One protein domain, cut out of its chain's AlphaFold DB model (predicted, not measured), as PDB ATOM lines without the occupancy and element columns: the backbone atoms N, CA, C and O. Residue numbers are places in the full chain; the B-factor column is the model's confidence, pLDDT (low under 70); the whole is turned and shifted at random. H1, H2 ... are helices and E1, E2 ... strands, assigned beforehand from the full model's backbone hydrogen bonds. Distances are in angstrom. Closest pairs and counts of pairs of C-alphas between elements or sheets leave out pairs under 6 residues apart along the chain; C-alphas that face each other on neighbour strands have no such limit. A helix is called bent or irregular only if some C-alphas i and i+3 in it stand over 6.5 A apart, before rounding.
ATOM      1  N   GLU A 611       1.113  -9.141 -25.803       88.38
ATOM      2  CA  GLU A 611       0.344  -9.733 -26.898       88.38
ATOM      3  C   GLU A 611       1.245 -10.361 -27.965       88.38
ATOM      4  O   GLU A 611       2.060  -9.690 -28.606       88.38
ATOM      5  N   MET A 612       1.043 -11.659 -28.195       83.56
ATOM      6  CA  MET A 612       1.661 -12.422 -29.275       83.56
ATOM      7  C   MET A 612       0.677 -12.626 -30.427       83.56
ATOM      8  O   MET A 612       0.079 -13.691 -30.578       83.56
ATOM      9  N   VAL A 613       0.527 -11.601 -31.266       78.56
ATOM     10  CA  VAL A 613      -0.173 -11.734 -32.550       78.56
ATOM     11  C   VAL A 613       0.686 -12.558 -33.509       78.56
ATOM     12  O   VAL A 613       1.860 -12.254 -33.711       78.56
ATOM     13  N   HIS A 614       0.094 -13.572 -34.136       75.25
ATOM     14  CA  HIS A 614       0.710 -14.311 -35.234       75.25
ATOM     15  C   HIS A 614      -0.370 -14.725 -36.241       75.25
ATOM     16  O   HIS A 614      -1.462 -15.096 -35.795       75.25
ATOM     17  N   PRO A 615      -0.117 -14.703 -37.567       69.44
ATOM     18  CA  PRO A 615      -1.005 -15.362 -38.519       69.44
ATOM     19  C   PRO A 615      -1.207 -16.840 -38.131       69.44
ATOM     20  O   PRO A 615      -0.242 -17.494 -37.704       69.44
ATOM     21  N   PRO A 616      -2.443 -17.366 -38.246       57.81
ATOM     22  CA  PRO A 616      -2.772 -18.718 -37.810       57.81
ATOM     23  C   PRO A 616      -1.946 -19.772 -38.554       57.81
ATOM     24  O   PRO A 616      -1.542 -19.581 -39.701       57.81
ATOM     25  N   ASN A 617      -1.715 -20.903 -37.885       56.91
ATOM     26  CA  ASN A 617      -0.990 -22.083 -38.375       56.91
ATOM     27  C   ASN A 617       0.534 -21.915 -38.575       56.91
ATOM     28  O   ASN A 617       1.220 -22.915 -38.760       56.91
ATOM     29  N   GLN A 618       1.105 -20.709 -38.466       60.25
ATOM     30  CA  GLN A 618       2.559 -20.478 -38.568       60.25
ATOM     31  C   GLN A 618       3.265 -20.440 -37.194       60.25
ATOM     32  O   GLN A 618       4.046 -19.539 -36.895       60.25
ATOM     33  N   HIS A 619       2.983 -21.405 -36.318       57.25
ATOM     34  CA  HIS A 619       3.522 -21.407 -34.953       57.25
ATOM     35  C   HIS A 619       4.927 -22.015 -34.878       57.25
ATOM     36  O   HIS A 619       5.090 -23.231 -34.811       57.25
ATOM     37  N   ILE A 620       5.939 -21.147 -34.835       59.72
ATOM     38  CA  ILE A 620       7.334 -21.508 -34.553       59.72
ATOM     39  C   ILE A 620       7.505 -21.639 -33.032       59.72
ATOM     40  O   ILE A 620       7.275 -20.670 -32.306       59.72
ATOM     41  N   ASP A 621       7.940 -22.796 -32.524       69.19
ATOM     42  CA  ASP A 621       8.074 -23.029 -31.070       69.19
ATOM     43  C   ASP A 621       9.080 -22.081 -30.382       69.19
ATOM     44  O   ASP A 621       8.945 -21.783 -29.195       69.19
ATOM     45  N   HIS A 622      10.015 -21.502 -31.144       73.56
ATOM     46  CA  HIS A 622      10.912 -20.433 -30.687       73.56
ATOM     47  C   HIS A 622      10.174 -19.190 -30.166       73.56
ATOM     48  O   HIS A 622      10.713 -18.475 -29.324       73.56
ATOM     49  N   HIS A 623       8.939 -18.933 -30.610       75.50
ATOM     50  CA  HIS A 623       8.122 -17.843 -30.071       75.50
ATOM     51  C   HIS A 623       7.684 -18.110 -28.623       75.50
ATOM     52  O   HIS A 623       7.574 -17.167 -27.842       75.50
ATOM     53  N   LEU A 624       7.501 -19.378 -28.230       80.75
ATOM     54  CA  LEU A 624       7.301 -19.730 -26.824       80.75
ATOM     55  C   LEU A 624       8.605 -19.653 -26.037       80.75
ATOM     56  O   LEU A 624       8.582 -19.145 -24.926       80.75
ATOM     57  N   ASP A 625       9.738 -20.092 -26.590       83.06
ATOM     58  CA  ASP A 625      11.031 -19.947 -25.902       83.06
ATOM     59  C   ASP A 625      11.371 -18.467 -25.632       83.06
ATOM     60  O   ASP A 625      11.837 -18.129 -24.544       83.06
ATOM     61  N   LEU A 626      11.062 -17.575 -26.582       83.62
ATOM     62  CA  LEU A 626      11.129 -16.121 -26.415       83.62
ATOM     63  C   LEU A 626      10.179 -15.632 -25.310       83.62
ATOM     64  O   LEU A 626      10.615 -14.902 -24.420       83.62
ATOM     65  N   LEU A 627       8.910 -16.057 -25.322       86.88
ATOM     66  CA  LEU A 627       7.944 -15.694 -24.282       86.88
ATOM     67  C   LEU A 627       8.394 -16.146 -22.889       86.88
ATOM     68  O   LEU A 627       8.365 -15.349 -21.955       86.88
ATOM     69  N   PHE A 628       8.861 -17.388 -22.757       88.38
ATOM     70  CA  PHE A 628       9.416 -17.915 -21.512       88.38
ATOM     71  C   PHE A 628      10.558 -17.032 -20.998       88.38
ATOM     72  O   PHE A 628      10.557 -16.700 -19.819       88.38
ATOM     73  N   LEU A 629      11.490 -16.598 -21.858       88.25
ATOM     74  CA  LEU A 629      12.587 -15.701 -21.467       88.25
ATOM     75  C   LEU A 629      12.105 -14.309 -21.023       88.25
ATOM     76  O   LEU A 629      12.660 -13.748 -20.078       88.25
ATOM     77  N   ILE A 630      11.078 -13.757 -21.676       87.94
ATOM     78  CA  ILE A 630      10.472 -12.468 -21.303       87.94
ATOM     79  C   ILE A 630       9.796 -12.583 -19.934       87.94
ATOM     80  O   ILE A 630      10.114 -11.828 -19.016       87.94
ATOM     81  N   VAL A 631       8.901 -13.561 -19.773       88.19
ATOM     82  CA  VAL A 631       8.129 -13.771 -18.542       88.19
ATOM     83  C   VAL A 631       9.051 -14.145 -17.373       88.19
ATOM     84  O   VAL A 631       8.891 -13.614 -16.275       88.19
ATOM     85  N   GLN A 632      10.095 -14.947 -17.617       89.19
ATOM     86  CA  GLN A 632      11.144 -15.248 -16.636       89.19
ATOM     87  C   GLN A 632      11.891 -14.000 -16.147       89.19
ATOM     88  O   GLN A 632      12.386 -13.994 -15.020       89.19
ATOM     89  N   HIS A 633      11.990 -12.946 -16.964       87.81
ATOM     90  CA  HIS A 633      12.683 -11.718 -16.581       87.81
ATOM     91  C   HIS A 633      11.769 -10.640 -15.977       87.81
ATOM     92  O   HIS A 633      12.224  -9.891 -15.112       87.81
ATOM     93  N   CYS A 634      10.497 -10.575 -16.380       86.06
ATOM     94  CA  CYS A 634       9.506  -9.677 -15.773       86.06
ATOM     95  C   CYS A 634       8.965 -10.199 -14.430       86.06
ATOM     96  O   CYS A 634       8.615  -9.411 -13.553       86.06
ATOM     97  N   GLY A 635       8.925 -11.520 -14.232       83.31
ATOM     98  CA  GLY A 635       8.458 -12.126 -12.985       83.31
ATOM     99  C   GLY A 635       7.008 -11.749 -12.650       83.31
ATOM    100  O   GLY A 635       6.161 -11.647 -13.531       83.31
ATOM    101  N   GLN A 636       6.718 -11.530 -11.364       79.19
ATOM    102  CA  GLN A 636       5.348 -11.346 -10.847       79.19
ATOM    103  C   GLN A 636       4.693  -9.991 -11.195       79.19
ATOM    104  O   GLN A 636       3.521  -9.787 -10.885       79.19
ATOM    105  N   ALA A 637       5.406  -9.066 -11.850       77.44
ATOM    106  CA  ALA A 637       4.775  -7.886 -12.451       77.44
ATOM    107  C   ALA A 637       3.887  -8.271 -13.652       77.44
ATOM    108  O   ALA A 637       2.882  -7.615 -13.939       77.44
ATOM    109  N   PHE A 638       4.230  -9.370 -14.329       82.44
ATOM    110  CA  PHE A 638       3.549  -9.831 -15.525       82.44
ATOM    111  C   PHE A 638       2.293 -10.649 -15.189       82.44
ATOM    112  O   PHE A 638       2.356 -11.845 -14.911       82.44
ATOM    113  N   ASN A 639       1.132  -9.991 -15.229       86.88
ATOM    114  CA  ASN A 639      -0.142 -10.568 -14.789       86.88
ATOM    115  C   ASN A 639      -1.107 -10.909 -15.939       86.88
ATOM    116  O   ASN A 639      -2.126 -11.558 -15.691       86.88
ATOM    117  N   ARG A 640      -0.841 -10.472 -17.180       89.31
ATOM    118  CA  ARG A 640      -1.785 -10.578 -18.308       89.31
ATOM    119  C   ARG A 640      -1.118 -11.051 -19.596       89.31
ATOM    120  O   ARG A 640      -0.293 -10.350 -20.172       89.31
ATOM    121  N   LEU A 641      -1.540 -12.196 -20.117       92.44
ATOM    122  CA  LEU A 641      -0.979 -12.782 -21.330       92.44
ATOM    123  C   LEU A 641      -2.041 -12.978 -22.412       92.44
ATOM    124  O   LEU A 641      -3.048 -13.637 -22.167       92.44
ATOM    125  N   LYS A 642      -1.778 -12.489 -23.629       92.06
ATOM    126  CA  LYS A 642      -2.584 -12.792 -24.814       92.06
ATOM    127  C   LYS A 642      -1.757 -13.491 -25.888       92.06
ATOM    128  O   LYS A 642      -0.706 -13.005 -26.309       92.06
ATOM    129  N   LEU A 643      -2.247 -14.638 -26.342       89.75
ATOM    130  CA  LEU A 643      -1.554 -15.544 -27.250       89.75
ATOM    131  C   LEU A 643      -2.311 -15.728 -28.554       89.75
ATOM    132  O   LEU A 643      -3.540 -15.752 -28.583       89.75
ATOM    133  N   CYS A 644      -1.564 -15.996 -29.622       86.19
ATOM    134  CA  CYS A 644      -2.138 -16.562 -30.827       86.19
ATOM    135  C   CYS A 644      -2.740 -17.949 -30.547       86.19
ATOM    136  O   CYS A 644      -3.930 -18.101 -30.746       86.19
ATOM    137  N   CYS A 645      -1.981 -18.920 -30.026       86.25
ATOM    138  CA  CYS A 645      -2.410 -20.324 -29.914       86.25
ATOM    139  C   CYS A 645      -2.168 -20.941 -28.528       86.25
ATOM    140  O   CYS A 645      -1.310 -20.486 -27.772       86.25
ATOM    141  N   TRP A 646      -2.843 -22.059 -28.249       88.50
ATOM    142  CA  TRP A 646      -2.512 -22.955 -27.134       88.50
ATOM    143  C   TRP A 646      -1.379 -23.939 -27.485       88.50
ATOM    144  O   TRP A 646      -1.255 -24.380 -28.626       88.50
ATOM    145  N   LYS A 647      -0.573 -24.306 -26.481       88.88
ATOM    146  CA  LYS A 647       0.444 -25.376 -26.474       88.88
ATOM    147  C   LYS A 647       0.635 -25.825 -25.018       88.88
ATOM    148  O   LYS A 647       0.690 -24.974 -24.134       88.88
ATOM    149  N   ASN A 648       0.848 -27.115 -24.751       85.69
ATOM    150  CA  ASN A 648       0.909 -27.634 -23.371       85.69
ATOM    151  C   ASN A 648       2.019 -27.014 -22.495       85.69
ATOM    152  O   ASN A 648       1.824 -26.860 -21.295       85.69
ATOM    153  N   ARG A 649       3.145 -26.561 -23.069       85.62
ATOM    154  CA  ARG A 649       4.196 -25.841 -22.309       85.62
ATOM    155  C   ARG A 649       3.679 -24.573 -21.601       85.62
ATOM    156  O   ARG A 649       4.300 -24.105 -20.655       85.62
ATOM    157  N   LEU A 650       2.533 -24.025 -22.011       87.75
ATOM    158  CA  LEU A 650       1.907 -22.887 -21.337       87.75
ATOM    159  C   LEU A 650       1.455 -23.218 -19.905       87.75
ATOM    160  O   LEU A 650       1.527 -22.329 -19.061       87.75
ATOM    161  N   PHE A 651       1.057 -24.465 -19.604       86.56
ATOM    162  CA  PHE A 651       0.667 -24.888 -18.247       86.56
ATOM    163  C   PHE A 651       1.769 -24.571 -17.218       86.56
ATOM    164  O   PHE A 651       1.493 -23.991 -16.169       86.56
ATOM    165  N   GLU A 652       3.022 -24.905 -17.544       86.69
ATOM    166  CA  GLU A 652       4.196 -24.668 -16.693       86.69
ATOM    167  C   GLU A 652       4.409 -23.173 -16.443       86.69
ATOM    168  O   GLU A 652       4.585 -22.743 -15.306       86.69
ATOM    169  N   MET A 653       4.353 -22.369 -17.507       88.06
ATOM    170  CA  MET A 653       4.558 -20.923 -17.445       88.06
ATOM    171  C   MET A 653       3.464 -20.225 -16.626       88.06
ATOM    172  O   MET A 653       3.772 -19.400 -15.768       88.06
ATOM    173  N   ILE A 654       2.196 -20.585 -16.840       90.00
ATOM    174  CA  ILE A 654       1.061 -20.065 -16.064       90.00
ATOM    175  C   ILE A 654       1.266 -20.415 -14.583       90.00
ATOM    176  O   ILE A 654       1.338 -19.521 -13.739       90.00
ATOM    177  N   SER A 655       1.501 -21.698 -14.287       88.94
ATOM    178  CA  SER A 655       1.732 -22.206 -12.929       88.94
ATOM    179  C   SER A 655       2.921 -21.559 -12.212       88.94
ATOM    180  O   SER A 655       2.841 -21.336 -11.005       88.94
ATOM    181  N   HIS A 656       4.027 -21.296 -12.913       89.62
ATOM    182  CA  HIS A 656       5.268 -20.808 -12.309       89.62
ATOM    183  C   HIS A 656       5.257 -19.289 -12.086       89.62
ATOM    184  O   HIS A 656       5.721 -18.816 -11.050       89.62
ATOM    185  N   TYR A 657       4.696 -18.522 -13.028       90.06
ATOM    186  CA  TYR A 657       4.722 -17.054 -12.994       90.06
ATOM    187  C   TYR A 657       3.442 -16.408 -12.446       90.06
ATOM    188  O   TYR A 657       3.427 -15.200 -12.232       90.06
ATOM    189  N   LYS A 658       2.418 -17.213 -12.123       91.81
ATOM    190  CA  LYS A 658       1.150 -16.795 -11.494       91.81
ATOM    191  C   LYS A 658       0.313 -15.828 -12.344       91.81
ATOM    192  O   LYS A 658      -0.242 -14.861 -11.833       91.81
ATOM    193  N   ILE A 659       0.199 -16.114 -13.639       92.06
ATOM    194  CA  ILE A 659      -0.517 -15.279 -14.614       92.06
ATOM    195  C   ILE A 659      -2.007 -15.159 -14.245       92.06
ATOM    196  O   ILE A 659      -2.753 -16.123 -14.377       92.06
ATOM    197  N   GLU A 660      -2.470 -13.988 -13.799       93.50
ATOM    198  CA  GLU A 660      -3.869 -13.795 -13.377       93.50
ATOM    199  C   GLU A 660      -4.879 -13.724 -14.537       93.50
ATOM    200  O   GLU A 660      -6.060 -14.026 -14.340       93.50
ATOM    201  N   TYR A 661      -4.450 -13.336 -15.741       94.19
ATOM    202  CA  TYR A 661      -5.315 -13.189 -16.918       94.19
ATOM    203  C   TYR A 661      -4.677 -13.833 -18.152       94.19
ATOM    204  O   TYR A 661      -3.565 -13.468 -18.535       94.19
ATOM    205  N   LEU A 662      -5.404 -14.732 -18.813       93.94
ATOM    206  CA  LEU A 662      -4.981 -15.385 -20.053       93.94
ATOM    207  C   LEU A 662      -6.033 -15.202 -21.151       93.94
ATOM    208  O   LEU A 662      -7.222 -15.385 -20.900       93.94
ATOM    209  N   GLU A 663      -5.598 -14.905 -22.371       94.12
ATOM    210  CA  GLU A 663      -6.426 -14.858 -23.579       94.12
ATOM    211  C   GLU A 663      -5.751 -15.639 -24.720       94.12
ATOM    212  O   GLU A 663      -4.539 -15.532 -24.917       94.12
ATOM    213  N   ILE A 664      -6.513 -16.444 -25.468       92.56
ATOM    214  CA  ILE A 664      -6.008 -17.231 -26.607       92.56
ATOM    215  C   ILE A 664      -6.891 -17.006 -27.832       92.56
ATOM    216  O   ILE A 664      -8.058 -17.393 -27.826       92.56
ATOM    217  N   ASN A 665      -6.307 -16.444 -28.892       87.88
ATOM    218  CA  ASN A 665      -6.993 -16.082 -30.136       87.88
ATOM    219  C   ASN A 665      -7.329 -17.288 -31.038       87.88
ATOM    220  O   ASN A 665      -8.198 -17.169 -31.896       87.88
ATOM    221  N   THR A 666      -6.624 -18.415 -30.898       87.25
ATOM    222  CA  THR A 666      -6.829 -19.647 -31.673       87.25
ATOM    223  C   THR A 666      -6.863 -20.872 -30.749       87.25
ATOM    224  O   THR A 666      -5.855 -21.509 -30.416       87.25
ATOM    225  N   PHE A 667      -8.065 -21.205 -30.284       86.62
ATOM    226  CA  PHE A 667      -8.334 -22.421 -29.527       86.62
ATOM    227  C   PHE A 667      -9.133 -23.397 -30.401       86.62
ATOM    228  O   PHE A 667     -10.233 -23.095 -30.866       86.62
ATOM    229  N   THR A 668      -8.541 -24.557 -30.687       87.50
ATOM    230  CA  THR A 668      -9.166 -25.637 -31.463       87.50
ATOM    231  C   THR A 668      -9.896 -26.608 -30.538       87.50
ATOM    232  O   THR A 668      -9.680 -26.607 -29.325       87.50
ATOM    233  N   PHE A 669     -10.722 -27.491 -31.103       83.50
ATOM    234  CA  PHE A 669     -11.333 -28.560 -30.311       83.50
ATOM    235  C   PHE A 669     -10.286 -29.518 -29.719       83.50
ATOM    236  O   PHE A 669     -10.378 -29.863 -28.544       83.50
ATOM    237  N   ALA A 670      -9.226 -29.839 -30.471       84.81
ATOM    238  CA  ALA A 670      -8.104 -30.625 -29.961       84.81
ATOM    239  C   ALA A 670      -7.460 -29.973 -28.721       84.81
ATOM    240  O   ALA A 670      -7.198 -30.656 -27.737       84.81
ATOM    241  N   ASN A 671      -7.295 -28.643 -28.706       86.50
ATOM    242  CA  ASN A 671      -6.783 -27.929 -27.532       86.50
ATOM    243  C   ASN A 671      -7.704 -28.092 -26.306       86.50
ATOM    244  O   ASN A 671      -7.202 -28.169 -25.188       86.50
ATOM    245  N   LEU A 672      -9.028 -28.169 -26.503       85.69
ATOM    246  CA  LEU A 672     -10.006 -28.418 -25.437       85.69
ATOM    247  C   LEU A 672      -9.954 -29.867 -24.933       85.69
ATOM    248  O   LEU A 672     -10.046 -30.087 -23.728       85.69
ATOM    249  N   GLN A 673      -9.774 -30.843 -25.828       84.06
ATOM    250  CA  GLN A 673      -9.563 -32.244 -25.451       84.06
ATOM    251  C   GLN A 673      -8.278 -32.378 -24.630       84.06
ATOM    252  O   GLN A 673      -8.341 -32.769 -23.469       84.06
ATOM    253  N   THR A 674      -7.145 -31.894 -25.149       83.44
ATOM    254  CA  THR A 674      -5.861 -31.921 -24.437       83.44
ATOM    255  C   THR A 674      -5.899 -31.143 -23.115       83.44
ATOM    256  O   THR A 674      -5.214 -31.522 -22.173       83.44
ATOM    257  N   PHE A 675      -6.711 -30.085 -22.993       83.12
ATOM    258  CA  PHE A 675      -6.904 -29.373 -21.722       83.12
ATOM    259  C   PHE A 675      -7.615 -30.225 -20.651       83.12
ATOM    260  O   PHE A 675      -7.336 -30.055 -19.467       83.12
ATOM    261  N   ASN A 676      -8.518 -31.127 -21.051       80.62
ATOM    262  CA  ASN A 676      -9.239 -32.026 -20.143       80.62
ATOM    263  C   ASN A 676      -8.496 -33.362 -19.911       80.62
ATOM    264  O   ASN A 676      -8.562 -33.912 -18.816       80.62
ATOM    265  N   GLU A 677      -7.787 -33.875 -20.922       81.06
ATOM    266  CA  GLU A 677      -6.963 -35.095 -20.861       81.06
ATOM    267  C   GLU A 677      -5.685 -34.896 -20.044       81.06
ATOM    268  O   GLU A 677      -5.298 -35.759 -19.254       81.06
ATOM    269  N   VAL A 678      -5.016 -33.749 -20.217       70.88
ATOM    270  CA  VAL A 678      -3.921 -33.369 -19.331       70.88
ATOM    271  C   VAL A 678      -4.541 -33.097 -17.970       70.88
ATOM    272  O   VAL A 678      -5.165 -32.060 -17.753       70.88
ATOM    273  N   LEU A 679      -4.304 -34.021 -17.036       59.31
ATOM    274  CA  LEU A 679      -4.533 -33.871 -15.597       59.31
ATOM    275  C   LEU A 679      -3.587 -32.805 -15.015       59.31
ATOM    276  O   LEU A 679      -2.806 -33.066 -14.099       59.31
ATOM    277  N   ALA A 680      -3.649 -31.591 -15.567       60.97
ATOM    278  CA  ALA A 680      -2.964 -30.416 -15.079       60.97
ATOM    279  C   ALA A 680      -3.326 -30.286 -13.596       60.97
ATOM    280  O   ALA A 680      -4.522 -30.205 -13.278       60.97
ATOM    281  N   PRO A 681      -2.340 -30.312 -12.678       68.50
ATOM    282  CA  PRO A 681      -2.621 -30.227 -11.257       68.50
ATOM    283  C   PRO A 681      -3.554 -29.048 -11.007       68.50
ATOM    284  O   PRO A 681      -3.287 -27.948 -11.487       68.50
ATOM    285  N   LYS A 682      -4.652 -29.250 -10.265       71.25
ATOM    286  CA  LYS A 682      -5.675 -28.201 -10.050       71.25
ATOM    287  C   LYS A 682      -5.067 -26.895  -9.504       71.25
ATOM    288  O   LYS A 682      -5.629 -25.820  -9.686       71.25
ATOM    289  N   ASN A 683      -3.888 -27.000  -8.894       80.81
ATOM    290  CA  ASN A 683      -3.031 -25.927  -8.404       80.81
ATOM    291  C   ASN A 683      -2.495 -24.989  -9.508       80.81
ATOM    292  O   ASN A 683      -2.371 -23.788  -9.271       80.81
ATOM    293  N   CYS A 684      -2.231 -25.490 -10.721       83.31
ATOM    294  CA  CYS A 684      -1.593 -24.750 -11.818       83.31
ATOM    295  C   CYS A 684      -2.396 -23.548 -12.338       83.31
ATOM    296  O   CYS A 684      -1.820 -22.693 -12.999       83.31
ATOM    297  N   PHE A 685      -3.688 -23.452 -12.005       86.31
ATOM    298  CA  PHE A 685      -4.554 -22.320 -12.353       86.31
ATOM    299  C   PHE A 685      -5.239 -21.669 -11.140       86.31
ATOM    300  O   PHE A 685      -6.102 -20.819 -11.321       86.31
ATOM    301  N   GLN A 686      -4.877 -22.013  -9.895       89.06
ATOM    302  CA  GLN A 686      -5.525 -21.436  -8.696       89.06
ATOM    303  C   GLN A 686      -5.386 -19.908  -8.584       89.06
ATOM    304  O   GLN A 686      -6.184 -19.267  -7.905       89.06
ATOM    305  N   HIS A 687      -4.379 -19.336  -9.244       89.88
ATOM    306  CA  HIS A 687      -4.138 -17.898  -9.334       89.88
ATOM    307  C   HIS A 687      -4.785 -17.254 -10.580       89.88
ATOM    308  O   HIS A 687      -4.906 -16.031 -10.628       89.88
ATOM    309  N   LEU A 688      -5.177 -18.041 -11.594       92.00
ATOM    310  CA  LEU A 688      -5.758 -17.522 -12.830       92.00
ATOM    311  C   LEU A 688      -7.179 -17.044 -12.509       92.00
ATOM    312  O   LEU A 688      -8.058 -17.826 -12.147       92.00
ATOM    313  N   ARG A 689      -7.401 -15.733 -12.611       93.31
ATOM    314  CA  ARG A 689      -8.688 -15.086 -12.332       93.31
ATOM    315  C   ARG A 689      -9.597 -15.081 -13.549       93.31
ATOM    316  O   ARG A 689     -10.813 -15.147 -13.386       93.31
ATOM    317  N   ARG A 690      -9.032 -15.007 -14.758       93.56
ATOM    318  CA  ARG A 690      -9.797 -15.018 -16.012       93.56
ATOM    319  C   ARG A 690      -9.074 -15.766 -17.128       93.56
ATOM    320  O   ARG A 690      -7.893 -15.524 -17.367       93.56
ATOM    321  N   PHE A 691      -9.821 -16.590 -17.855       94.00
ATOM    322  CA  PHE A 691      -9.377 -17.277 -19.065       94.00
ATOM    323  C   PHE A 691     -10.325 -16.937 -20.217       94.00
ATOM    324  O   PHE A 691     -11.509 -17.246 -20.146       94.00
ATOM    325  N   ILE A 692      -9.828 -16.279 -21.261       92.94
ATOM    326  CA  ILE A 692     -10.583 -15.927 -22.466       92.94
ATOM    327  C   ILE A 692     -10.163 -16.859 -23.605       92.94
ATOM    328  O   ILE A 692      -8.982 -16.959 -23.943       92.94
ATOM    329  N   ILE A 693     -11.141 -17.520 -24.216       93.31
ATOM    330  CA  ILE A 693     -10.944 -18.522 -25.261       93.31
ATOM    331  C   ILE A 693     -11.684 -18.092 -26.523       93.31
ATOM    332  O   ILE A 693     -12.912 -18.017 -26.525       93.31
ATOM    333  N   HIS A 694     -10.945 -17.862 -27.609       90.38
ATOM    334  CA  HIS A 694     -11.504 -17.675 -28.947       90.38
ATOM    335  C   HIS A 694     -11.520 -19.019 -29.684       90.38
ATOM    336  O   HIS A 694     -10.472 -19.580 -30.015       90.38
ATOM    337  N   LEU A 695     -12.715 -19.547 -29.944       87.12
ATOM    338  CA  LEU A 695     -12.912 -20.786 -30.692       87.12
ATOM    339  C   LEU A 695     -12.825 -20.493 -32.197       87.12
ATOM    340  O   LEU A 695     -13.699 -19.840 -32.765       87.12
ATOM    341  N   THR A 696     -11.746 -20.958 -32.836       75.56
ATOM    342  CA  THR A 696     -11.406 -20.609 -34.234       75.56
ATOM    343  C   THR A 696     -11.931 -21.551 -35.309       75.56
ATOM    344  O   THR A 696     -11.883 -21.202 -36.486       75.56
ATOM    345  N   GLN A 697     -12.387 -22.752 -34.952       68.06
ATOM    346  CA  GLN A 697     -13.023 -23.646 -35.923       68.06
ATOM    347  C   GLN A 697     -14.528 -23.353 -35.957       68.06
ATOM    348  O   GLN A 697     -15.147 -23.341 -34.891       68.06
ATOM    349  N   PRO A 698     -15.135 -23.126 -37.139       56.97
ATOM    350  CA  PRO A 698     -16.577 -22.961 -37.239       56.97
ATOM    351  C   PRO A 698     -17.246 -24.280 -36.847       56.97
ATOM    352  O   PRO A 698     -17.121 -25.285 -37.546       56.97
ATOM    353  N   LEU A 699     -17.965 -24.262 -35.724       55.91
ATOM    354  CA  LEU A 699     -18.642 -25.423 -35.133       55.91
ATOM    355  C   LEU A 699     -19.494 -26.169 -36.183       55.91
ATOM    356  O   LEU A 699     -19.505 -27.395 -36.251       55.91
ATOM    357  N   ARG A 700     -20.113 -25.411 -37.094       56.22
ATOM    358  CA  ARG A 700     -20.963 -25.894 -38.194       56.22
ATOM    359  C   ARG A 700     -20.305 -26.874 -39.178       56.22
ATOM    360  O   ARG A 700     -21.041 -27.609 -39.822       56.22
ATOM    361  N   SER A 701     -18.977 -26.880 -39.356       53.16
ATOM    362  CA  SER A 701     -18.336 -27.693 -40.414       53.16
ATOM    363  C   SER A 701     -17.874 -29.083 -39.975       53.16
ATOM    364  O   SER A 701     -17.635 -29.937 -40.826       53.16
ATOM    365  N   ILE A 702     -17.733 -29.313 -38.667       51.03
ATOM    366  CA  ILE A 702     -17.244 -30.583 -38.103       51.03
ATOM    367  C   ILE A 702     -18.391 -31.390 -37.487       51.03
ATOM    368  O   ILE A 702     -18.357 -32.617 -37.492       51.03
ATOM    369  N   MET A 703     -19.396 -30.708 -36.940       48.62
ATOM    370  CA  MET A 703     -20.223 -31.287 -35.889       48.62
ATOM    371  C   MET A 703     -21.460 -31.996 -36.428       48.62
ATOM    372  O   MET A 703     -22.433 -31.370 -36.853       48.62
ATOM    373  N   LYS A 704     -21.461 -33.322 -36.286       56.75
ATOM    374  CA  LYS A 704     -22.710 -34.065 -36.112       56.75
ATOM    375  C   LYS A 704     -23.256 -33.726 -34.717       56.75
ATOM    376  O   LYS A 704     -22.540 -33.225 -33.852       56.75
ATOM    377  N   SER A 705     -24.538 -33.991 -34.470       56.47
ATOM    378  CA  SER A 705     -25.209 -33.583 -33.222       56.47
ATOM    379  C   SER A 705     -24.537 -34.100 -31.938       56.47
ATOM    380  O   SER A 705     -24.612 -33.431 -30.909       56.47
ATOM    381  N   ALA A 706     -23.835 -35.237 -32.001       55.38
ATOM    382  CA  ALA A 706     -23.064 -35.791 -30.887       55.38
ATOM    383  C   ALA A 706     -21.908 -34.876 -30.430       55.38
ATOM    384  O   ALA A 706     -21.711 -34.681 -29.230       55.38
ATOM    385  N   ASP A 707     -21.180 -34.259 -31.365       60.44
ATOM    386  CA  ASP A 707     -19.968 -33.481 -31.068       60.44
ATOM    387  C   ASP A 707     -20.280 -32.208 -30.262       60.44
ATOM    388  O   ASP A 707     -19.446 -31.711 -29.500       60.44
ATOM    389  N   HIS A 708     -21.506 -31.681 -30.399       66.38
ATOM    390  CA  HIS A 708     -21.995 -30.531 -29.628       66.38
ATOM    391  C   HIS A 708     -22.048 -30.837 -28.126       66.38
ATOM    392  O   HIS A 708     -21.771 -29.953 -27.311       66.38
ATOM    393  N   GLY A 709     -22.326 -32.095 -27.762       74.12
ATOM    394  CA  GLY A 709     -22.187 -32.582 -26.394       74.12
ATOM    395  C   GLY A 709     -20.744 -32.464 -25.910       74.12
ATOM    396  O   GLY A 709     -20.503 -31.832 -24.889       74.12
ATOM    397  N   ILE A 710     -19.781 -32.968 -26.688       75.62
ATOM    398  CA  ILE A 710     -18.370 -33.068 -26.280       75.62
ATOM    399  C   ILE A 710     -17.708 -31.689 -26.110       75.62
ATOM    400  O   ILE A 710     -16.974 -31.474 -25.145       75.62
ATOM    401  N   VAL A 711     -17.990 -30.711 -26.985       76.62
ATOM    402  CA  VAL A 711     -17.502 -29.325 -26.796       76.62
ATOM    403  C   VAL A 711     -18.111 -28.690 -25.545       76.62
ATOM    404  O   VAL A 711     -17.396 -28.083 -24.746       76.62
ATOM    405  N   THR A 712     -19.423 -28.842 -25.357       78.81
ATOM    406  CA  THR A 712     -20.137 -28.255 -24.214       78.81
ATOM    407  C   THR A 712     -19.679 -28.888 -22.901       78.81
ATOM    408  O   THR A 712     -19.420 -28.179 -21.930       78.81
ATOM    409  N   GLU A 713     -19.494 -30.206 -22.879       81.94
ATOM    410  CA  GLU A 713     -18.961 -30.960 -21.749       81.94
ATOM    411  C   GLU A 713     -17.502 -30.599 -21.452       81.94
ATOM    412  O   GLU A 713     -17.179 -30.327 -20.297       81.94
ATOM    413  N   GLY A 714     -16.630 -30.501 -22.461       83.62
ATOM    414  CA  GLY A 714     -15.233 -30.089 -22.279       83.62
ATOM    415  C   GLY A 714     -15.091 -28.675 -21.703       83.62
ATOM    416  O   GLY A 714     -14.230 -28.429 -20.858       83.62
ATOM    417  N   VAL A 715     -15.977 -27.752 -22.097       84.69
ATOM    418  CA  VAL A 715     -16.102 -26.413 -21.491       84.69
ATOM    419  C   VAL A 715     -16.616 -26.497 -20.053       84.69
ATOM    420  O   VAL A 715     -16.048 -25.876 -19.153       84.69
ATOM    421  N   ILE A 716     -17.676 -27.270 -19.814       84.62
ATOM    422  CA  ILE A 716     -18.267 -27.455 -18.484       84.62
ATOM    423  C   ILE A 716     -17.258 -28.088 -17.519       84.62
ATOM    424  O   ILE A 716     -17.200 -27.686 -16.359       84.62
ATOM    425  N   ASN A 717     -16.442 -29.037 -17.971       84.50
ATOM    426  CA  ASN A 717     -15.447 -29.719 -17.150       84.50
ATOM    427  C   ASN A 717     -14.285 -28.783 -16.784       84.50
ATOM    428  O   ASN A 717     -13.945 -28.700 -15.603       84.50
ATOM    429  N   MET A 718     -13.807 -27.946 -17.712       84.25
ATOM    430  CA  MET A 718     -12.894 -26.838 -17.393       84.25
ATOM    431  C   MET A 718     -13.483 -25.874 -16.338       84.25
ATOM    432  O   MET A 718     -12.799 -25.528 -15.374       84.25
ATOM    433  N   VAL A 719     -14.756 -25.474 -16.457       86.12
ATOM    434  CA  VAL A 719     -15.416 -24.599 -15.462       86.12
ATOM    435  C   VAL A 719     -15.581 -25.304 -14.104       86.12
ATOM    436  O   VAL A 719     -15.326 -24.700 -13.063       86.12
ATOM    437  N   LYS A 720     -15.938 -26.598 -14.085       85.06
ATOM    438  CA  LYS A 720     -16.019 -27.424 -12.862       85.06
ATOM    439  C   LYS A 720     -14.657 -27.574 -12.170       85.06
ATOM    440  O   LYS A 720     -14.609 -27.597 -10.939       85.06
ATOM    441  N   MET A 721     -13.563 -27.692 -12.930       82.75
ATOM    442  CA  MET A 721     -12.202 -27.809 -12.391       82.75
ATOM    443  C   MET A 721     -11.767 -26.540 -11.647       82.75
ATOM    444  O   MET A 721     -11.120 -26.645 -10.603       82.75
ATOM    445  N   PHE A 722     -12.156 -25.360 -12.137       84.88
ATOM    446  CA  PHE A 722     -11.661 -24.073 -11.645       84.88
ATOM    447  C   PHE A 722     -12.789 -23.174 -11.124       84.88
ATOM    448  O   PHE A 722     -13.104 -22.140 -11.704       84.88
ATOM    449  N   LYS A 723     -13.344 -23.531  -9.957       84.19
ATOM    450  CA  LYS A 723     -14.461 -22.828  -9.284       84.19
ATOM    451  C   LYS A 723     -14.302 -21.307  -9.094       84.19
ATOM    452  O   LYS A 723     -15.296 -20.645  -8.839       84.19
ATOM    453  N   ASN A 724     -13.087 -20.761  -9.182       86.31
ATOM    454  CA  ASN A 724     -12.814 -19.325  -9.026       86.31
ATOM    455  C   ASN A 724     -12.514 -18.606 -10.357       86.31
ATOM    456  O   ASN A 724     -12.428 -17.380 -10.370       86.31
ATOM    457  N   LEU A 725     -12.351 -19.342 -11.459       89.94
ATOM    458  CA  LEU A 725     -11.903 -18.825 -12.750       89.94
ATOM    459  C   LEU A 725     -13.071 -18.235 -13.547       89.94
ATOM    460  O   LEU A 725     -14.059 -18.917 -13.799       89.94
ATOM    461  N   GLU A 726     -12.952 -16.990 -14.001       92.38
ATOM    462  CA  GLU A 726     -13.868 -16.426 -14.994       92.38
ATOM    463  C   GLU A 726     -13.489 -16.932 -16.397       92.38
ATOM    464  O   GLU A 726     -12.561 -16.421 -17.025       92.38
ATOM    465  N   VAL A 727     -14.203 -17.937 -16.898       91.44
ATOM    466  CA  VAL A 727     -14.076 -18.432 -18.272       91.44
ATOM    467  C   VAL A 727     -14.925 -17.561 -19.199       91.44
ATOM    468  O   VAL A 727     -16.155 -17.581 -19.140       91.44
ATOM    469  N   GLY A 728     -14.265 -16.802 -20.069       91.31
ATOM    470  CA  GLY A 728     -14.869 -16.094 -21.191       91.31
ATOM    471  C   GLY A 728     -14.740 -16.907 -22.475       91.31
ATOM    472  O   GLY A 728     -13.629 -17.275 -22.845       91.31
ATOM    473  N   ILE A 729     -15.841 -17.155 -23.183       89.19
ATOM    474  CA  ILE A 729     -15.821 -17.832 -24.489       89.19
ATOM    475  C   ILE A 729     -16.293 -16.884 -25.582       89.19
ATOM    476  O   ILE A 729     -17.344 -16.249 -25.469       89.19
ATOM    477  N   LEU A 730     -15.505 -16.844 -26.651       85.69
ATOM    478  CA  LEU A 730     -15.774 -16.165 -27.906       85.69
ATOM    479  C   LEU A 730     -15.935 -17.205 -29.005       85.69
ATOM    480  O   LEU A 730     -15.016 -17.972 -29.291       85.69
ATOM    481  N   SER A 731     -17.098 -17.196 -29.645       77.81
ATOM    482  CA  SER A 731     -17.259 -17.826 -30.950       77.81
ATOM    483  C   SER A 731     -16.847 -16.811 -32.012       77.81
ATOM    484  O   SER A 731     -17.448 -15.741 -32.088       77.81
ATOM    485  N   LEU A 732     -15.852 -17.139 -32.840       58.91
ATOM    486  CA  LEU A 732     -15.461 -16.317 -33.996       58.91
ATOM    487  C   LEU A 732     -16.376 -16.545 -35.217       58.91
ATOM    488  O   LEU A 732     -15.992 -16.273 -36.357       58.91
ATOM    489  N   GLU A 733     -17.605 -17.029 -35.001       60.62
ATOM    490  CA  GLU A 733     -18.648 -17.022 -36.024       60.62
ATOM    491  C   GLU A 733     -19.062 -15.583 -36.356       60.62
ATOM    492  O   GLU A 733     -19.979 -15.012 -35.760       60.62
ATOM    493  N   LYS A 734     -18.414 -15.013 -37.377       47.66
ATOM    494  CA  LYS A 734     -18.936 -13.850 -38.094       47.66
ATOM    495  C   LYS A 734     -20.313 -14.194 -38.652       47.66
ATOM    496  O   LYS A 734     -20.440 -14.892 -39.653       47.66
ATOM    497  N   CYS A 735     -21.349 -13.695 -37.988       37.25
ATOM    498  CA  CYS A 735     -22.738 -13.876 -38.392       37.25
ATOM    499  C   CYS A 735     -23.102 -12.882 -39.514       37.25
ATOM    500  O   CYS A 735     -23.956 -12.018 -39.335       37.25
ATOM    501  N   ARG A 758     -21.913 -18.273 -12.466       73.44
ATOM    502  CA  ARG A 758     -21.367 -16.897 -12.574       73.44
ATOM    503  C   ARG A 758     -19.962 -16.805 -13.197       73.44
ATOM    504  O   ARG A 758     -19.535 -15.714 -13.573       73.44
ATOM    505  N   HIS A 759     -19.272 -17.941 -13.250       82.88
ATOM    506  CA  HIS A 759     -17.909 -18.156 -13.716       82.88
ATOM    507  C   HIS A 759     -17.803 -18.352 -15.233       82.88
ATOM    508  O   HIS A 759     -16.755 -18.051 -15.788       82.88
ATOM    509  N   LEU A 760     -18.863 -18.804 -15.917       86.19
ATOM    510  CA  LEU A 760     -18.875 -18.947 -17.375       86.19
ATOM    511  C   LEU A 760     -19.596 -17.759 -18.020       86.19
ATOM    512  O   LEU A 760     -20.735 -17.444 -17.674       86.19
ATOM    513  N   ARG A 761     -18.947 -17.108 -18.986       85.38
ATOM    514  CA  ARG A 761     -19.515 -16.003 -19.763       85.38
ATOM    515  C   ARG A 761     -19.273 -16.208 -21.248       85.38
ATOM    516  O   ARG A 761     -18.144 -16.384 -21.690       85.38
ATOM    517  N   TRP A 762     -20.352 -16.127 -22.013       83.25
ATOM    518  CA  TRP A 762     -20.292 -15.995 -23.462       83.25
ATOM    519  C   TRP A 762     -20.184 -14.512 -23.796       83.25
ATOM    520  O   TRP A 762     -20.989 -13.718 -23.306       83.25
ATOM    521  N   TYR A 763     -19.187 -14.152 -24.596       80.00
ATOM    522  CA  TYR A 763     -18.909 -12.780 -25.002       80.00
ATOM    523  C   TYR A 763     -19.065 -12.629 -26.516       80.00
ATOM    524  O   TYR A 763     -18.695 -13.518 -27.281       80.00
ATOM    525  N   THR A 764     -19.578 -11.482 -26.954       77.31
ATOM    526  CA  THR A 764     -19.460 -11.027 -28.345       77.31
ATOM    527  C   THR A 764     -18.148 -10.260 -28.546       77.31
ATOM    528  O   THR A 764     -17.554  -9.765 -27.585       77.31
ATOM    529  N   GLU A 765     -17.711 -10.074 -29.798       67.00
ATOM    530  CA  GLU A 765     -16.566  -9.198 -30.115       67.00
ATOM    531  C   GLU A 765     -16.749  -7.776 -29.540       67.00
ATOM    532  O   GLU A 765     -15.798  -7.158 -29.054       67.00
ATOM    533  N   ARG A 766     -17.994  -7.272 -29.524       69.06
ATOM    534  CA  ARG A 766     -18.348  -5.963 -28.954       69.06
ATOM    535  C   ARG A 766     -18.168  -5.924 -27.436       69.06
ATOM    536  O   ARG A 766     -17.698  -4.909 -26.927       69.06
ATOM    537  N   ASP A 767     -18.490  -7.003 -26.721       71.31
ATOM    538  CA  ASP A 767     -18.288  -7.068 -25.269       71.31
ATOM    539  C   ASP A 767     -16.801  -6.990 -24.910       71.31
ATOM    540  O   ASP A 767     -16.440  -6.288 -23.964       71.31
ATOM    541  N   LEU A 768     -15.918  -7.640 -25.682       64.81
ATOM    542  CA  LEU A 768     -14.474  -7.529 -25.452       64.81
ATOM    543  C   LEU A 768     -13.898  -6.181 -25.845       64.81
ATOM    544  O   LEU A 768     -13.030  -5.688 -25.128       64.81
ATOM    545  N   TYR A 769     -14.376  -5.562 -26.926       61.53
ATOM    546  CA  TYR A 769     -13.998  -4.183 -27.228       61.53
ATOM    547  C   TYR A 769     -14.305  -3.273 -26.031       61.53
ATOM    548  O   TYR A 769     -13.452  -2.500 -25.597       61.53
ATOM    549  N   ASP A 770     -15.479  -3.436 -25.419       63.75
ATOM    550  CA  ASP A 770     -15.882  -2.675 -24.240       63.75
ATOM    551  C   ASP A 770     -15.112  -3.058 -22.961       63.75
ATOM    552  O   ASP A 770     -14.827  -2.179 -22.151       63.75
ATOM    553  N   ILE A 771     -14.744  -4.330 -22.758       63.28
ATOM    554  CA  ILE A 771     -13.910  -4.773 -21.621       63.28
ATOM    555  C   ILE A 771     -12.486  -4.225 -21.751       63.28
ATOM    556  O   ILE A 771     -11.986  -3.604 -20.813       63.28
ATOM    557  N   ASN A 772     -11.859  -4.398 -22.914       58.56
ATOM    558  CA  ASN A 772     -10.481  -3.981 -23.170       58.56
ATOM    559  C   ASN A 772     -10.351  -2.450 -23.180       58.56
ATOM    560  O   ASN A 772      -9.355  -1.916 -22.708       58.56
ATOM    561  N   ARG A 773     -11.386  -1.722 -23.621       52.44
ATOM    562  CA  ARG A 773     -11.441  -0.250 -23.562       52.44
ATOM    563  C   ARG A 773     -11.675   0.309 -22.152       52.44
ATOM    564  O   ARG A 773     -11.312   1.454 -21.891       52.44
ATOM    565  N   LYS A 774     -12.307  -0.450 -21.247       45.81
ATOM    566  CA  LYS A 774     -12.628   0.003 -19.876       45.81
ATOM    567  C   LYS A 774     -11.470  -0.128 -18.888       45.81
ATOM    568  O   LYS A 774     -11.557   0.458 -17.810       45.81
ATOM    569  N   ILE A 775     -10.409  -0.859 -19.229       46.91
ATOM    570  CA  ILE A 775      -9.241  -1.044 -18.365       46.91
ATOM    571  C   ILE A 775      -8.023  -0.392 -19.050       46.91
ATOM    572  O   ILE A 775      -7.675  -0.797 -20.154       46.91
ATOM    573  N   PRO A 776      -7.395   0.638 -18.455       37.81
ATOM    574  CA  PRO A 776      -6.225   1.281 -19.047       37.81
ATOM    575  C   PRO A 776      -4.979   0.401 -18.876       37.81
ATOM    576  O   PRO A 776      -4.705  -0.047 -17.766       37.81
ATOM    577  N   PHE A 777      -4.213   0.203 -19.952       46.53
ATOM    578  CA  PHE A 777      -2.971  -0.578 -19.957       46.53
ATOM    579  C   PHE A 777      -1.875   0.104 -20.779       46.53
ATOM    580  O   PHE A 777      -2.153   0.658 -21.844       46.53
ATOM    581  N   ASP A 778      -0.625  -0.041 -20.340       36.56
ATOM    582  CA  ASP A 778       0.552   0.177 -21.181       36.56
ATOM    583  C   ASP A 778       0.827  -1.096 -22.006       36.56
ATOM    584  O   ASP A 778       1.517  -2.028 -21.590       36.56
ATOM    585  N   THR A 779       0.200  -1.165 -23.180       36.66
ATOM    586  CA  THR A 779       0.129  -2.362 -24.033       36.66
ATOM    587  C   THR A 779       1.430  -2.627 -24.804       36.66
ATOM    588  O   THR A 779       1.717  -1.954 -25.797       36.66
ATOM    589  N   PHE A 780       2.191  -3.663 -24.429       37.25
ATOM    590  CA  PHE A 780       3.434  -4.036 -25.120       37.25
ATOM    591  C   PHE A 780       3.206  -5.051 -26.264       37.25
ATOM    592  O   PHE A 780       3.040  -6.253 -26.044       37.25
ATOM    593  N   VAL A 781       3.214  -4.570 -27.515       40.25
ATOM    594  CA  VAL A 781       2.975  -5.389 -28.723       40.25
ATOM    595  C   VAL A 781       4.299  -5.829 -29.356       40.25
ATOM    596  O   VAL A 781       4.934  -5.073 -30.096       40.25
ATOM    597  N   PHE A 782       4.706  -7.076 -29.103       37.56
ATOM    598  CA  PHE A 782       6.067  -7.548 -29.400       37.56
ATOM    599  C   PHE A 782       6.452  -7.473 -30.890       37.56
ATOM    600  O   PHE A 782       7.580  -7.113 -31.226       37.56
ATOM    601  N   GLY A 783       5.501  -7.729 -31.797       30.92
ATOM    602  CA  GLY A 783       5.729  -7.679 -33.248       30.92
ATOM    603  C   GLY A 783       6.057  -6.286 -33.807       30.92
ATOM    604  O   GLY A 783       6.659  -6.189 -34.874       30.92
ATOM    605  N   ARG A 784       5.717  -5.200 -33.095       34.59
ATOM    606  CA  ARG A 784       6.070  -3.825 -33.507       34.59
ATOM    607  C   ARG A 784       7.479  -3.418 -33.061       34.59
ATOM    608  O   ARG A 784       8.080  -2.549 -33.687       34.59
ATOM    609  N   LEU A 785       8.027  -4.062 -32.026       34.03
ATOM    610  CA  LEU A 785       9.332  -3.711 -31.456       34.03
ATOM    611  C   LEU A 785      10.474  -3.957 -32.454       34.03
ATOM    612  O   LEU A 785      11.303  -3.079 -32.665       34.03
ATOM    613  N   PHE A 786      10.476  -5.105 -33.138       33.91
ATOM    614  CA  PHE A 786      11.487  -5.406 -34.161       33.91
ATOM    615  C   PHE A 786      11.413  -4.494 -35.391       33.91
ATOM    616  O   PHE A 786      12.447  -4.227 -35.995       33.91
ATOM    617  N   HIS A 787      10.222  -3.999 -35.745       32.12
ATOM    618  CA  HIS A 787      10.039  -3.132 -36.912       32.12
ATOM    619  C   HIS A 787      10.375  -1.659 -36.661       32.12
ATOM    620  O   HIS A 787      10.805  -0.992 -37.591       32.12
ATOM    621  N   LEU A 788      10.171  -1.144 -35.443       30.17
ATOM    622  CA  LEU A 788      10.362   0.284 -35.140       30.17
ATOM    623  C   LEU A 788      11.631   0.568 -34.333       30.17
ATOM    624  O   LEU A 788      12.341   1.527 -34.623       30.17
ATOM    625  N   TYR A 789      11.936  -0.257 -33.325       28.61
ATOM    626  CA  TYR A 789      13.040   0.026 -32.405       28.61
ATOM    627  C   TYR A 789      14.409  -0.295 -33.005       28.61
ATOM    628  O   TYR A 789      15.379   0.362 -32.643       28.61
ATOM    629  N   LEU A 790      14.523  -1.275 -33.912       33.34
ATOM    630  CA  LEU A 790      15.827  -1.604 -34.497       33.34
ATOM    631  C   LEU A 790      16.329  -0.484 -35.417       33.34
ATOM    632  O   LEU A 790      17.496  -0.117 -35.330       33.34
ATOM    633  N   GLU A 791      15.451   0.101 -36.238       32.47
ATOM    634  CA  GLU A 791      15.817   1.246 -37.071       32.47
ATOM    635  C   GLU A 791      16.104   2.482 -36.212       32.47
ATOM    636  O   GLU A 791      17.215   3.000 -36.288       32.47
ATOM    637  N   SER A 792      15.178   2.937 -35.354       29.64
ATOM    638  CA  SER A 792      15.390   4.193 -34.611       29.64
ATOM    639  C   SER A 792      16.624   4.146 -33.704       29.64
ATOM    640  O   SER A 792      17.388   5.103 -33.656       29.64
ATOM    641  N   VAL A 793      16.878   3.014 -33.036       34.59
ATOM    642  CA  VAL A 793      18.070   2.844 -32.191       34.59
ATOM    643  C   VAL A 793      19.349   2.762 -33.030       34.59
ATOM    644  O   VAL A 793      20.383   3.251 -32.584       34.59
TER     645      VAL A 793
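This is residues 611 to 735 and 758 to 793 of the 1016 residues of an uncharacterized protein of Reticulomyxa filosa (UniProt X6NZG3). Look first for a twisted slab of five parallel strands, with the crossover helices H2, H3 and H6 in a row along one side of it and H1 beyond the E1 edge. The other side is mostly bare, with H7 over it near E4 and grazing the sheet with residues 765 to 768, and residues 784 to 793 of H8 stick out as an arm. The printed part has 161 residues with eight named helices and five named strands, in the order H1 E1 H2 E2 H3 H4 E3 H5 H6 E4 E5 H7 H8; the class is mixed, helices and strands. The sheet runs E1 E2 E3 E4 E5, and the whole is compact, with a radius of gyration of the C-alphas of 16.4 A and spans of 57 by 37 by 33 A.

Find C-alpha 640 at (-1.785, -10.578, -18.308), where E1, residues 640 to 645, begins. The other strands are E2, 661 to 667, 15.9 A; E3, 690 to 695, 16.1 A; E4, 726 to 731, 16.4 A; and E5, 760 to 763. H6, 705 to 721, is the longest helix, 25.2 A. H1, 622 to 637, 23.0 A, is irregular, with C-alphas 633 and 636 9.3 A apart. Then find H2, 649 to 657; H3, 669 to 677; H4, 682 to 685; H5, 699 to 702; H7, 765 to 774; and H8, 782 to 793, ending at C-alpha 793 (18.070, 2.844, -32.191).

Between E1 and E2 look at N 643 and O 663, 2.8 A; between E2 and E3 at N 692 and O 662, 2.8 A; between E3 and E4 at N 730 and O 693, 2.8 A; between E4 and E5 at N 761 and O 727, 2.8 A. Three strand-helix-strand units, parallel neighbour strands with helices between, have right-handed crossovers: E1, H2, E2; E2, H3 H4, E3; E3, H5 H6, E4. H6 only grazes the sheet with residues 715 to 719, and H7 with 765 to 768. H6 touches H3 with residues 711 to 718 alone, closest C-alphas Leu 672 and Gly 714, 6.3 A, at a steep tilt of 46 degrees. H2 touches H1, C-alphas of Gln 636 and Tyr 657 closest at 6.1 A, and H4, Ser 655 and Cys 684 closest at 4.3 A. H5 and H6 are near each other; H8 is not on the sheet. In H3 and H7 every O i to N i+4 pair is within hydrogen-bond range; H1 has 10 of 12, H2 4 of 5, H6 11 of 13, H8 4 of 8, and H4 and H5 are too short for such a pair.

The C-alphas of Ser 705 and Val 793 are the two farthest apart, 56.6 A. Residues 736 to 757 are not printed, and C-alphas 735 and 758 are 26.0 A apart across this cut. Of the links printed whole, none is long. Confidence is under 70 in 54 residues, among them 768 to 793.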